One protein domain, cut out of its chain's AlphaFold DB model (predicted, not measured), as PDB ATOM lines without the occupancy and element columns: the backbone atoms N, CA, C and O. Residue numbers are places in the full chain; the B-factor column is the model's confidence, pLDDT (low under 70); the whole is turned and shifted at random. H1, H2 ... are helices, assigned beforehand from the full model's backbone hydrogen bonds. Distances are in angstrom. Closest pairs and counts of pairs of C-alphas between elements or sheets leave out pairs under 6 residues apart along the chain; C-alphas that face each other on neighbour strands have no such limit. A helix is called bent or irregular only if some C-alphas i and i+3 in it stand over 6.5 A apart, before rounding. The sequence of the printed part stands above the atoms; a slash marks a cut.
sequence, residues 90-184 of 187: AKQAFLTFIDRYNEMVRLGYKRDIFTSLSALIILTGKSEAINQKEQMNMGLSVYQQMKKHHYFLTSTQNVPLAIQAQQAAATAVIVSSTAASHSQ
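AT A GLANCE: This is residues 90 to 184 of the 187 residues of the protein "Uncharacterized protein DUF4003" of Bacillus subtilis (UniProt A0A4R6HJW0). A long helix, H4, packs with its first part between two shorter helices, side by side with H2 and crossing the middle of H3, and its far end, residues 175 to 182, sticks out as an arm. H1 crosses H2 and stays away from H4. The printed part has 95 residues with four named helices, H1, H2, H3 and H4 in chain order, and no named strand; the class is all helix. The whole is flat, spanning 48 by 39 by 17 A, and only just compact, close to loose, with a radius of gyration of the C-alphas of 14.7 A.

HOW THE PARTS SIT: The longest helix is H4, residues 156 to 182. With its residues 158 to 167 it touches residues 135 to 143 of H3, residues 132 to 149; the closest C-alphas are those of Gly 139 and Ile 163, 4.4 A apart. These two run opposite ways at a steep tilt of 64 degrees. With residues 156 to 164 H4 also touches H2, residues 113 to 124, where the closest C-alphas, of Ser 118 and Pro 160, are 4.5 A apart. H2 and H4 run the same way at a shallow tilt of 23 degrees. H2 and H3 form a helical hairpin at a steep tilt of 43 degrees, but only just touch, with 3 pairs of C-alphas within 8 A, the closest being Ile 122 and Gln 132 at 6.9 A. H2 is the hub, and it also touches H1, residues 90 to 106, opposite ways at a steep tilt of 57 degrees, with the C-alphas of Tyr 101 and Ala 119 closest at 5.3 A. H1 and H3 are close but not clearly touching, and H1 and H4 are apart. The helix packing is mostly crossed: 1 of the 4 touching pairs is at a shallow tilt. Each O i to N i+4 pair is within hydrogen-bond range in H1, H2 and H3; in H4 21 of 23 are.

IN THESE COORDINATES: H4 is 40.9 A long and ends at C-alpha 182, (150.904, 139.334, 143.174). It is only just irregular: C-alphas 157 and 160 are 7.0 A apart. H3 is 25.9 A long, H2 16.5 A. H1 is 24.2 A long and begins at C-alpha 90, (188.235, 148.340, 142.334).

THE WHOLE: The two C-alphas farthest apart, of Arg 111 and Gln 184, are 48.1 A apart. Residues 148 to 153 and 175 to 184 stand free; the body without them spans 33 by 29 by 17 A. The printed part has no cut, and the three links are short. The mean pLDDT of the printed part is 86.5; residues 126 to 130, 171 to 175 and 177 to 184 are under 70.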
ATOM      1  N   ALA A  90     187.702 149.397 143.199       96.62
ATOM      2  CA  ALA A  90     188.235 148.340 142.334       96.62
ATOM      3  C   ALA A  90     189.392 147.534 142.957       96.62
ATOM      4  O   ALA A  90     189.493 146.326 142.742       96.62
ATOM      5  N   LYS A  91     190.249 148.171 143.768       95.44
ATOM      6  CA  LYS A  91     191.329 147.476 144.492       95.44
ATOM      7  C   LYS A  91     190.805 146.569 145.606       95.44
ATOM      8  O   LYS A  91     191.353 145.487 145.794       95.44
ATOM      9  N   GLN A  92     189.757 146.982 146.315       94.94
ATOM     10  CA  GLN A  92     189.114 146.156 147.337       94.94
ATOM     11  C   GLN A  92     188.336 145.009 146.687       94.94
ATOM     12  O   GLN A  92     188.461 143.857 147.098       94.94
ATOM     13  N   ALA A  93     187.610 145.301 145.605       95.88
ATOM     14  CA  ALA A  93     186.918 144.299 144.804       95.88
ATOM     15  C   ALA A  93     187.884 143.248 144.235       95.88
ATOM     16  O   ALA A  93     187.532 142.074 144.152       95.88
ATOM     17  N   PHE A  94     189.122 143.635 143.907       95.94
ATOM     18  CA  PHE A  94     190.165 142.687 143.519       95.94
ATOM     19  C   PHE A  94     190.511 141.682 144.633       95.94
ATOM     20  O   PHE A  94     190.679 140.498 144.348       95.94
ATOM     21  N   LEU A  95     190.598 142.120 145.892       94.12
ATOM     22  CA  LEU A  95     190.860 141.211 147.016       94.12
ATOM     23  C   LEU A  95     189.708 140.216 147.178       94.12
ATOM     24  O   LEU A  95     189.936 139.008 147.212       94.12
ATOM     25  N   THR A  96     188.470 140.711 147.123       93.94
ATOM     26  CA  THR A  96     187.278 139.854 147.119       93.94
ATOM     27  C   THR A  96     187.308 138.872 145.947       93.94
ATOM     28  O   THR A  96     187.027 137.690 146.127       93.94
ATOM     29  N   PHE A  97     187.685 139.319 144.747       94.88
ATOM     30  CA  PHE A  97     187.848 138.457 143.576       94.88
ATOM     31  C   PHE A  97     188.833 137.306 143.838       94.88
ATOM     32  O   PHE A  97     188.532 136.162 143.491       94.88
ATOM     33  N   ILE A  98     189.980 137.581 144.468       93.56
ATOM     34  CA  ILE A  98     190.972 136.553 144.812       93.56
ATOM     35  C   ILE A  98     190.395 135.542 145.804       93.56
ATOM     36  O   ILE A  98     190.568 134.335 145.608       93.56
ATOM     37  N   ASP A  99     189.657 135.999 146.814       92.31
ATOM     38  CA  ASP A  99     188.996 135.109 147.771       92.31
ATOM     39  C   ASP A  99     187.985 134.189 147.081       92.31
ATOM     40  O   ASP A  99     187.961 132.981 147.335       92.31
ATOM     41  N   ARG A 100     187.195 134.724 146.140       92.50
ATOM     42  CA  ARG A 100     186.239 133.924 145.355       92.50
ATOM     43  C   ARG A 100     186.935 132.926 144.448       92.50
ATOM     44  O   ARG A 100     186.544 131.764 144.435       92.50
ATOM     45  N   TYR A 101     187.983 133.339 143.744       94.19
ATOM     46  CA  TYR A 101     188.785 132.426 142.934       94.19
ATOM     47  C   TYR A 101     189.343 131.269 143.777       94.19
ATOM     48  O   TYR A 101     189.231 130.107 143.388       94.19
ATOM     49  N   ASN A 102     189.900 131.571 144.952       93.06
ATOM     50  CA  ASN A 102     190.457 130.560 145.846       93.06
ATOM     51  C   ASN A 102     189.386 129.601 146.377       93.06
ATOM     52  O   ASN A 102     189.631 128.395 146.425       93.06
ATOM     53  N   GLU A 103     188.202 130.103 146.730       94.75
ATOM     54  CA  GLU A 103     187.084 129.252 147.143       94.75
ATOM     55  C   GLU A 103     186.614 128.346 146.000       94.75
ATOM     56  O   GLU A 103     186.447 127.146 146.205       94.75
ATOM     57  N   MET A 104     186.501 128.862 144.773       95.31
ATOM     58  CA  MET A 104     186.179 128.032 143.606       95.31
ATOM     59  C   MET A 104     187.216 126.922 143.415       95.31
ATOM     60  O   MET A 104     186.864 125.761 143.224       95.31
ATOM     61  N   VAL A 105     188.508 127.225 143.539       94.69
ATOM     62  CA  VAL A 105     189.544 126.187 143.454       94.69
ATOM     63  C   VAL A 105     189.382 125.128 144.552       94.69
ATOM     64  O   VAL A 105     189.529 123.940 144.264       94.69
ATOM     65  N   ARG A 106     189.022 125.512 145.786       95.31
ATOM     66  CA  ARG A 106     188.725 124.556 146.874       95.31
ATOM     67  C   ARG A 106     187.506 123.681 146.579       95.31
ATOM     68  O   ARG A 106     187.503 122.519 146.967       95.31
ATOM     69  N   LEU A 107     186.509 124.212 145.873       95.19
ATOM     70  CA  LEU A 107     185.330 123.461 145.423       95.19
ATOM     71  C   LEU A 107     185.627 122.492 144.262       95.19
ATOM     72  O   LEU A 107     184.761 121.707 143.892       95.19
ATOM     73  N   GLY A 108     186.836 122.518 143.688       94.50
ATOM     74  CA  GLY A 108     187.263 121.590 142.634       94.50
ATOM     75  C   GLY A 108     187.345 122.199 141.233       94.50
ATOM     76  O   GLY A 108     187.540 121.474 140.254       94.50
ATOM     77  N   TYR A 109     187.231 123.522 141.106       95.12
ATOM     78  CA  TYR A 109     187.493 124.204 139.841       95.12
ATOM     79  C   TYR A 109     188.979 124.137 139.474       95.12
ATOM     80  O   TYR A 109     189.863 124.205 140.331       95.12
ATOM     81  N   LYS A 110     189.280 124.049 138.172       93.31
ATOM     82  CA  LYS A 110     190.672 124.044 137.703       93.31
ATOM     83  C   LYS A 110     191.327 125.408 137.910       93.31
ATOM     84  O   LYS A 110     190.691 126.447 137.763       93.31
ATOM     85  N   ARG A 111     192.632 125.419 138.185       90.94
ATOM     86  CA  ARG A 111     193.434 126.650 138.236       90.94
ATOM     87  C   ARG A 111     193.754 127.139 136.822       90.94
ATOM     88  O   ARG A 111     194.858 126.939 136.329       90.94
ATOM     89  N   ASP A 112     192.780 127.753 136.165       90.19
ATOM     90  CA  ASP A 112     192.935 128.312 134.823       90.19
ATOM     91  C   ASP A 112     192.277 129.700 134.692       90.19
ATOM     92  O   ASP A 112     191.755 130.283 135.654       90.19
ATOM     93  N   ILE A 113     192.366 130.276 133.491       88.75
ATOM     94  CA  ILE A 113     191.759 131.573 133.188       88.75
ATOM     95  C   ILE A 113     190.229 131.523 133.264       88.75
ATOM     96  O   ILE A 113     189.604 132.502 133.659       88.75
ATOM     97  N   PHE A 114     189.611 130.386 132.953       93.19
ATOM     98  CA  PHE A 114     188.160 130.257 132.931       93.19
ATOM     99  C   PHE A 114     187.572 130.276 134.342       93.19
ATOM    100  O   PHE A 114     186.546 130.915 134.568       93.19
ATOM    101  N   THR A 115     188.262 129.710 135.330       94.06
ATOM    102  CA  THR A 115     187.889 129.896 136.743       94.06
ATOM    103  C   THR A 115     188.036 131.352 137.181       94.06
ATOM    104  O   THR A 115     187.191 131.858 137.913       94.06
ATOM    105  N   SER A 116     189.046 132.070 136.678       92.31
ATOM    106  CA  SER A 116     189.183 133.513 136.944       92.31
ATOM    107  C   SER A 116     188.013 134.306 136.347       92.31
ATOM    108  O   SER A 116     187.411 135.130 137.025       92.31
ATOM    109  N   LEU A 117     187.623 134.021 135.101       92.69
ATOM    110  CA  LEU A 117     186.445 134.641 134.483       92.69
ATOM    111  C   LEU A 117     185.157 134.304 135.244       92.69
ATOM    112  O   LEU A 117     184.311 135.168 135.437       92.69
ATOM    113  N   SER A 118     185.030 133.072 135.730       94.69
ATOM    114  CA  SER A 118     183.867 132.641 136.509       94.69
ATOM    115  C   SER A 118     183.771 133.366 137.851       94.69
ATOM    116  O   SER A 118     182.693 133.821 138.226       94.69
ATOM    117  N   ALA A 119     184.898 133.545 138.546       94.50
ATOM    118  CA  ALA A 119     184.952 134.323 139.781       94.50
ATOM    119  C   ALA A 119     184.560 135.791 139.547       94.50
ATOM    120  O   ALA A 119     183.853 136.369 140.371       94.50
ATOM    121  N   LEU A 120     184.952 136.378 138.409       93.25
ATOM    122  CA  LEU A 120     184.494 137.713 138.014       93.25
ATOM    123  C   LEU A 120     182.985 137.764 137.776       93.25
ATOM    124  O   LEU A 120     182.344 138.669 138.293       93.25
ATOM    125  N   ILE A 121     182.413 136.793 137.056       92.94
ATOM    126  CA  ILE A 121     180.959 136.727 136.814       92.94
ATOM    127  C   ILE A 121     180.191 136.674 138.136       92.94
ATOM    128  O   ILE A 121     179.213 137.397 138.302       92.94
ATOM    129  N   ILE A 122     180.650 135.869 139.098       92.38
ATOM    130  CA  ILE A 122     180.038 135.803 140.432       92.38
ATOM    131  C   ILE A 122     180.171 137.137 141.162       92.38
ATOM    132  O   ILE A 122     179.194 137.616 141.727       92.38
ATOM    133  N   LEU A 123     181.354 137.754 141.127       92.50
ATOM    134  CA  LEU A 123     181.606 139.023 141.806       92.50
ATOM    135  C   LEU A 123     180.761 140.175 141.238       92.50
ATOM    136  O   LEU A 123     180.286 141.011 141.997       92.50
ATOM    137  N   THR A 124     180.589 140.239 139.916       90.94
ATOM    138  CA  THR A 124     179.827 141.308 139.243       90.94
ATOM    139  C   THR A 124     178.340 140.993 139.083       90.94
ATOM    140  O   THR A 124     177.568 141.854 138.657       90.94
ATOM    141  N   GLY A 125     177.938 139.752 139.357       85.44
ATOM    142  CA  GLY A 125     176.562 139.295 139.241       85.44
ATOM    143  C   GLY A 125     175.675 139.925 140.312       85.44
ATOM    144  O   GLY A 125     176.075 140.073 141.461       85.44
ATOM    145  N   LYS A 126     174.439 140.273 139.944       69.06
ATOM    146  CA  LYS A 126     173.467 140.940 140.831       69.06
ATOM    147  C   LYS A 126     172.562 139.974 141.606       69.06
ATOM    148  O   LYS A 126     171.503 140.368 142.080       69.06
ATOM    149  N   SER A 127     172.908 138.689 141.668       63.03
ATOM    150  CA  SER A 127     172.043 137.705 142.320       63.03
ATOM    151  C   SER A 127     172.251 137.759 143.835       63.03
ATOM    152  O   SER A 127     173.173 137.144 144.364       63.03
ATOM    153  N   GLU A 128     171.398 138.528 144.513       61.50
ATOM    154  CA  GLU A 128     171.325 138.613 145.981       61.50
ATOM    155  C   GLU A 128     170.556 137.433 146.601       61.50
ATOM    156  O   GLU A 128     170.666 137.168 147.793       61.50
ATOM    157  N   ALA A 129     169.795 136.697 145.786       58.28
ATOM    158  CA  ALA A 129     168.867 135.666 146.246       58.28
ATOM    159  C   ALA A 129     169.536 134.354 146.689       58.28
ATOM    160  O   ALA A 129     168.946 133.583 147.439       58.28
ATOM    161  N   ILE A 130     170.750 134.080 146.210       66.19
ATOM    162  CA  ILE A 130     171.495 132.854 146.506       66.19
ATOM    163  C   ILE A 130     172.880 133.268 146.980       66.19
ATOM    164  O   ILE A 130     173.547 134.065 146.314       66.19
ATOM    165  N   ASN A 131     173.342 132.714 148.103       84.25
ATOM    166  CA  ASN A 131     174.676 133.033 148.600       84.25
ATOM    167  C   ASN A 131     175.746 132.634 147.559       84.25
ATOM    168  O   ASN A 131     175.607 131.664 146.815       84.25
ATOM    169  N   GLN A 132     176.846 133.380 147.496       86.88
ATOM    170  CA  GLN A 132     177.841 133.207 146.430       86.88
ATOM    171  C   GLN A 132     178.463 131.801 146.395       86.88
ATOM    172  O   GLN A 132     178.803 131.308 145.322       86.88
ATOM    173  N   LYS A 133     178.604 131.130 147.545       89.56
ATOM    174  CA  LYS A 133     179.152 129.768 147.612       89.56
ATOM    175  C   LYS A 133     178.204 128.750 146.982       89.56
ATOM    176  O   LYS A 133     178.643 127.818 146.313       89.56
ATOM    177  N   GLU A 134     176.908 128.924 147.175       89.62
ATOM    178  CA  GLU A 134     175.884 128.112 146.537       89.62
ATOM    179  C   GLU A 134     175.853 128.361 145.026       89.62
ATOM    180  O   GLU A 134     175.859 127.396 144.266       89.62
ATOM    181  N   GLN A 135     175.999 129.611 144.567       90.31
ATOM    182  CA  GLN A 135     176.157 129.906 143.132       90.31
ATOM    183  C   GLN A 135     177.355 129.171 142.510       90.31
ATOM    184  O   GLN A 135     177.234 128.601 141.424       90.31
ATOM    185  N   MET A 136     178.499 129.141 143.208       93.88
ATOM    186  CA  MET A 136     179.671 128.369 142.777       93.88
ATOM    187  C   MET A 136     179.340 126.875 142.692       93.88
ATOM    188  O   MET A 136     179.563 126.252 141.662       93.88
ATOM    189  N   ASN A 137     178.754 126.281 143.731       94.06
ATOM    190  CA  ASN A 137     178.413 124.855 143.709       94.06
ATOM    191  C   ASN A 137     177.423 124.500 142.591       94.06
ATOM    192  O   ASN A 137     177.622 123.516 141.876       94.06
ATOM    193  N   MET A 138     176.385 125.315 142.399       91.75
ATOM    194  CA  MET A 138     175.387 125.090 141.356       91.75
ATOM    195  C   MET A 138     176.003 125.187 139.962       91.75
ATOM    196  O   MET A 138     175.788 124.298 139.142       91.75
ATOM    197  N   GLY A 139     176.816 126.208 139.685       92.88
ATOM    198  CA  GLY A 139     177.459 126.312 138.377       92.88
ATOM    199  C   GLY A 139     178.492 125.209 138.121       92.88
ATOM    200  O   GLY A 139     178.623 124.758 136.981       92.88
ATOM    201  N   LEU A 140     179.170 124.700 139.159       95.12
ATOM    202  CA  LEU A 140     180.017 123.509 139.038       95.12
ATOM    203  C   LEU A 140     179.188 122.274 138.680       95.12
ATOM    204  O   LEU A 140     179.578 121.520 137.791       95.12
ATOM    205  N   SER A 141     178.039 122.094 139.333       94.88
ATOM    206  CA  SER A 141     177.099 121.009 139.045       94.88
ATOM    207  C   SER A 141     176.592 121.078 137.601       94.88
ATOM    208  O   SER A 141     176.670 120.088 136.874       94.88
ATOM    209  N   VAL A 142     176.190 122.263 137.123       94.06
ATOM    210  CA  VAL A 142     175.797 122.476 135.716       94.06
ATOM    211  C   VAL A 142     176.927 122.068 134.770       94.06
ATOM    212  O   VAL A 142     176.705 121.282 133.850       94.06
ATOM    213  N   TYR A 143     178.155 122.526 135.018       95.81
ATOM    214  CA  TYR A 143     179.315 122.148 134.209       95.81
ATOM    215  C   TYR A 143     179.578 120.631 134.216       95.81
ATOM    216  O   TYR A 143     179.844 120.035 133.169       95.81
ATOM    217  N   GLN A 144     179.490 119.986 135.380       94.81
ATOM    218  CA  GLN A 144     179.672 118.540 135.513       94.81
ATOM    219  C   GLN A 144     178.602 117.767 134.737       94.81
ATOM    220  O   GLN A 144     178.930 116.797 134.052       94.81
ATOM    221  N   GLN A 145     177.351 118.228 134.765       95.25
ATOM    222  CA  GLN A 145     176.255 117.637 134.000       95.25
ATOM    223  C   GLN A 145     176.455 117.822 132.492       95.25
ATOM    224  O   GLN A 145     176.334 116.854 131.741       95.25
ATOM    225  N   MET A 146     176.866 119.013 132.040       93.88
ATOM    226  CA  MET A 146     177.248 119.239 130.638       93.88
ATOM    227  C   MET A 146     178.346 118.266 130.204       93.88
ATOM    228  O   MET A 146     178.232 117.623 129.165       93.88
ATOM    229  N   LYS A 147     179.382 118.091 131.030       93.62
ATOM    230  CA  LYS A 147     180.487 117.177 130.737       93.62
ATOM    231  C   LYS A 147     180.052 115.710 130.727       93.62
ATOM    232  O   LYS A 147     180.564 114.941 129.919       93.62
ATOM    233  N   LYS A 148     179.119 115.322 131.598       95.56
ATOM    234  CA  LYS A 148     178.558 113.965 131.653       95.56
ATOM    235  C   LYS A 148     177.764 113.624 130.390       95.56
ATOM    236  O   LYS A 148     177.911 112.524 129.871       95.56
ATOM    237  N   HIS A 149     176.946 114.552 129.894       94.38
ATOM    238  CA  HIS A 149     176.070 114.317 128.740       94.38
ATOM    239  C   HIS A 149     176.719 114.657 127.387       94.38
ATOM    240  O   HIS A 149     176.396 114.040 126.375       94.38
ATOM    241  N   HIS A 150     177.664 115.599 127.360       93.19
ATOM    242  CA  HIS A 150     178.301 116.122 126.149       93.19
ATOM    243  C   HIS A 150     179.820 116.235 126.318       93.19
ATOM    244  O   HIS A 150     180.411 117.295 126.092       93.19
ATOM    245  N   TYR A 151     180.465 115.137 126.719       91.44
ATOM    246  CA  TYR A 151     181.895 115.098 127.038       91.44
ATOM    247  C   TYR A 151     182.783 115.705 125.942       91.44
ATOM    248  O   TYR A 151     183.624 116.552 126.233       91.44
ATOM    249  N   PHE A 152     182.559 115.330 124.678       92.56
ATOM    250  CA  PHE A 152     183.367 115.792 123.541       92.56
ATOM    251  C   PHE A 152     183.257 117.296 123.262       92.56
ATOM    252  O   PHE A 152     184.182 117.883 122.710       92.56
ATOM    253  N   LEU A 153     182.143 117.924 123.645       90.31
ATOM    254  CA  LEU A 153     181.875 119.343 123.391       90.31
ATOM    255  C   LEU A 153     182.178 120.225 124.609       90.31
ATOM    256  O   LEU A 153     182.146 121.451 124.502       90.31
ATOM    257  N   THR A 154     182.457 119.614 125.765       91.81
ATOM    258  CA  THR A 154     182.537 120.321 127.044       91.81
ATOM    259  C   THR A 154     183.961 120.335 127.580       91.81
ATOM    260  O   THR A 154     184.491 119.325 128.046       91.81
ATOM    261  N   SER A 155     184.569 121.518 127.601       92.88
ATOM    262  CA  SER A 155     185.886 121.759 128.193       92.88
ATOM    263  C   SER A 155     185.814 122.850 129.266       92.88
ATOM    264  O   SER A 155     184.746 123.396 129.546       92.88
ATOM    265  N   THR A 156     186.932 123.169 129.927       91.81
ATOM    266  CA  THR A 156     186.918 124.184 130.994       91.81
ATOM    267  C   THR A 156     186.547 125.582 130.498       91.81
ATOM    268  O   THR A 156     186.059 126.390 131.282       91.81
ATOM    269  N   GLN A 157     186.642 125.836 129.189       93.00
ATOM    270  CA  GLN A 157     186.171 127.078 128.571       93.00
ATOM    271  C   GLN A 157     184.665 127.315 128.736       93.00
ATOM    272  O   GLN A 157     184.206 128.452 128.653       93.00
ATOM    273  N   ASN A 158     183.892 126.253 128.980       94.25
ATOM    274  CA  ASN A 158     182.446 126.325 129.167       94.25
ATOM    275  C   ASN A 158     182.047 126.647 130.616       94.25
ATOM    276  O   ASN A 158     180.879 126.927 130.868       94.25
ATOM    277  N   VAL A 159     182.986 126.635 131.569       94.12
ATOM    278  CA  VAL A 159     182.702 126.890 132.992       94.12
ATOM    279  C   VAL A 159     182.102 128.285 133.245       94.12
ATOM    280  O   VAL A 159     181.079 128.351 133.931       94.12
ATOM    281  N   PRO A 160     182.627 129.391 132.675       93.31
ATOM    282  CA  PRO A 160     182.023 130.714 132.850       93.31
ATOM    283  C   PRO A 160     180.584 130.764 132.333       93.31
ATOM    284  O   PRO A 160     179.720 131.377 132.954       93.31
ATOM    285  N   LEU A 161     180.312 130.069 131.223       91.75
ATOM    286  CA  LEU A 161     178.979 129.998 130.625       91.75
ATOM    287  C   LEU A 161     178.009 129.198 131.497       91.75
ATOM    288  O   LEU A 161     176.863 129.606 131.647       91.75
ATOM    289  N   ALA A 162     178.462 128.105 132.117       92.69
ATOM    290  CA  ALA A 162     177.654 127.336 133.064       92.69
ATOM    291  C   ALA A 162     177.246 128.182 134.283       92.69
ATOM    292  O   ALA A 162     176.089 128.161 134.699       92.69
ATOM    293  N   ILE A 163     178.178 128.978 134.818       91.75
ATOM    294  CA  ILE A 163     177.922 129.911 135.927       91.75
ATOM    295  C   ILE A 163     176.923 130.995 135.513       91.75
ATOM    296  O   ILE A 163     175.964 131.266 136.235       91.75
ATOM    297  N   GLN A 164     177.114 131.592 134.337       88.62
ATOM    298  CA  GLN A 164     176.227 132.635 133.830       88.62
ATOM    299  C   GLN A 164     174.814 132.108 133.543       88.62
ATOM    300  O   GLN A 164     173.833 132.750 133.916       88.62
ATOM    301  N   ALA A 165     174.699 130.930 132.923       87.12
ATOM    302  CA  ALA A 165     173.418 130.279 132.664       87.12
ATOM    303  C   ALA A 165     172.662 129.996 133.968       87.12
ATOM    304  O   ALA A 165     171.463 130.257 134.054       87.12
ATOM    305  N   GLN A 166     173.373 129.547 135.006       86.31
ATOM    306  CA  GLN A 166     172.784 129.335 136.322       86.31
ATOM    307  C   GLN A 166     172.239 130.631 136.942       86.31
ATOM    308  O   GLN A 166     171.118 130.646 137.447       86.31
ATOM    309  N   GLN A 167     172.990 131.735 136.882       83.50
ATOM    310  CA  GLN A 167     172.514 133.030 137.390       83.50
ATOM    311  C   GLN A 167     171.272 133.531 136.633       83.50
ATOM    312  O   GLN A 167     170.338 134.057 137.246       83.50
ATOM    313  N   ALA A 168     171.237 133.343 135.310       82.44
ATOM    314  CA  ALA A 168     170.086 133.706 134.487       82.44
ATOM    315  C   ALA A 168     168.844 132.871 134.844       82.44
ATOM    316  O   ALA A 168     167.762 133.429 135.025       82.44
ATOM    317  N   ALA A 169     169.006 131.555 135.015       80.31
ATOM    318  CA  ALA A 169     167.921 130.655 135.403       80.31
ATOM    319  C   ALA A 169     167.358 130.992 136.794       80.31
ATOM    320  O   ALA A 169     166.144 131.108 136.949       80.31
ATOM    321  N   ALA A 170     168.227 131.229 137.785       72.06
ATOM    322  CA  ALA A 170     167.809 131.638 139.126       72.06
ATOM    323  C   ALA A 170     166.989 132.941 139.098       72.06
ATOM    324  O   ALA A 170     165.948 133.039 139.744       72.06
ATOM    325  N   THR A 171     167.413 133.917 138.290       67.62
ATOM    326  CA  THR A 171     166.693 135.190 138.122       67.62
ATOM    327  C   THR A 171     165.303 134.982 137.510       67.62
ATOM    328  O   THR A 171     164.327 135.563 137.984       67.62
ATOM    329  N   ALA A 172     165.183 134.127 136.489       69.94
ATOM    330  CA  ALA A 172     163.910 133.860 135.814       69.94
ATOM    331  C   ALA A 172     162.878 133.160 136.721       69.94
ATOM    332  O   ALA A 172     161.695 133.513 136.699       69.94
ATOM    333  N   VAL A 173     163.319 132.199 137.542       69.50
ATOM    334  CA  VAL A 173     162.456 131.509 138.521       69.50
ATOM    335  C   VAL A 173     161.881 132.502 139.530       69.50
ATOM    336  O   VAL A 173     160.683 132.466 139.805       69.50
ATOM    337  N   ILE A 174     162.702 133.434 140.021       64.25
ATOM    338  CA  ILE A 174     162.262 134.448 140.986       64.25
ATOM    339  C   ILE A 174     161.193 135.345 140.372       64.25
ATOM    340  O   ILE A 174     160.107 135.427 140.937       64.25
ATOM    341  N   VAL A 175     161.456 135.940 139.201       68.62
ATOM    342  CA  VAL A 175     160.493 136.826 138.519       68.62
ATOM    343  C   VAL A 175     159.144 136.126 138.327       68.62
ATOM    344  O   VAL A 175     158.096 136.721 138.580       68.62
ATOM    345  N   SER A 176     159.175 134.844 137.954       70.31
ATOM    346  CA  SER A 176     157.971 134.030 137.759       70.31
ATOM    347  C   SER A 176     157.228 133.766 139.077       70.31
ATOM    348  O   SER A 176     156.003 133.859 139.120       70.31
ATOM    349  N   SER A 177     157.949 133.495 140.170       68.50
ATOM    350  CA  SER A 177     157.358 133.275 141.500       68.50
ATOM    351  C   SER A 177     156.769 134.548 142.125       68.50
ATOM    352  O   SER A 177     155.673 134.506 142.680       68.50
ATOM    353  N   THR A 178     157.427 135.701 141.963       66.31
ATOM    354  CA  THR A 178     156.911 136.996 142.434       66.31
ATOM    355  C   THR A 178     155.682 137.434 141.642       66.31
ATOM    356  O   THR A 178     154.707 137.899 142.231       66.31
ATOM    357  N   ALA A 179     155.672 137.210 140.322       66.88
ATOM    358  CA  ALA A 179     154.507 137.487 139.483       66.88
ATOM    359  C   ALA A 179     153.296 136.617 139.866       66.88
ATOM    360  O   ALA A 179     152.170 137.108 139.875       66.88
ATOM    361  N   ALA A 180     153.523 135.354 140.247       61.72
ATOM    362  CA  ALA A 180     152.466 134.473 140.737       61.72
ATOM    363  C   ALA A 180     151.892 134.941 142.089       61.72
ATOM    364  O   ALA A 180     150.673 134.943 142.256       61.72
ATOM    365  N   SER A 181     152.729 135.412 143.023       58.72
ATOM    366  CA  SER A 181     152.261 135.903 144.333       58.72
ATOM    367  C   SER A 181     151.392 137.167 144.245       58.72
ATOM    368  O   SER A 181     150.359 137.243 144.897       58.72
ATOM    369  N   HIS A 182     151.716 138.120 143.362       57.34
ATOM    370  CA  HIS A 182     150.904 139.334 143.174       57.34
ATOM    371  C   HIS A 182     149.579 139.102 142.436       57.34
ATOM    372  O   HIS A 182     148.712 139.970 142.457       57.34
ATOM    373  N   SER A 183     149.395 137.941 141.805       56.66
ATOM    374  CA  SER A 183     148.120 137.573 141.178       56.66
ATOM    375  C   SER A 183     147.098 136.976 142.155       56.66
ATOM    376  O   SER A 183     145.935 136.837 141.787       56.66
ATOM    377  N   GLN A 184     147.505 136.640 143.388       52.91
ATOM    378  CA  GLN A 184     146.622 136.055 144.407       52.91
ATOM    379  C   GLN A 184     146.120 137.051 145.466       52.91
ATOM    380  O   GLN A 184     145.106 136.772 146.093       52.91
TER     381      GLN A 184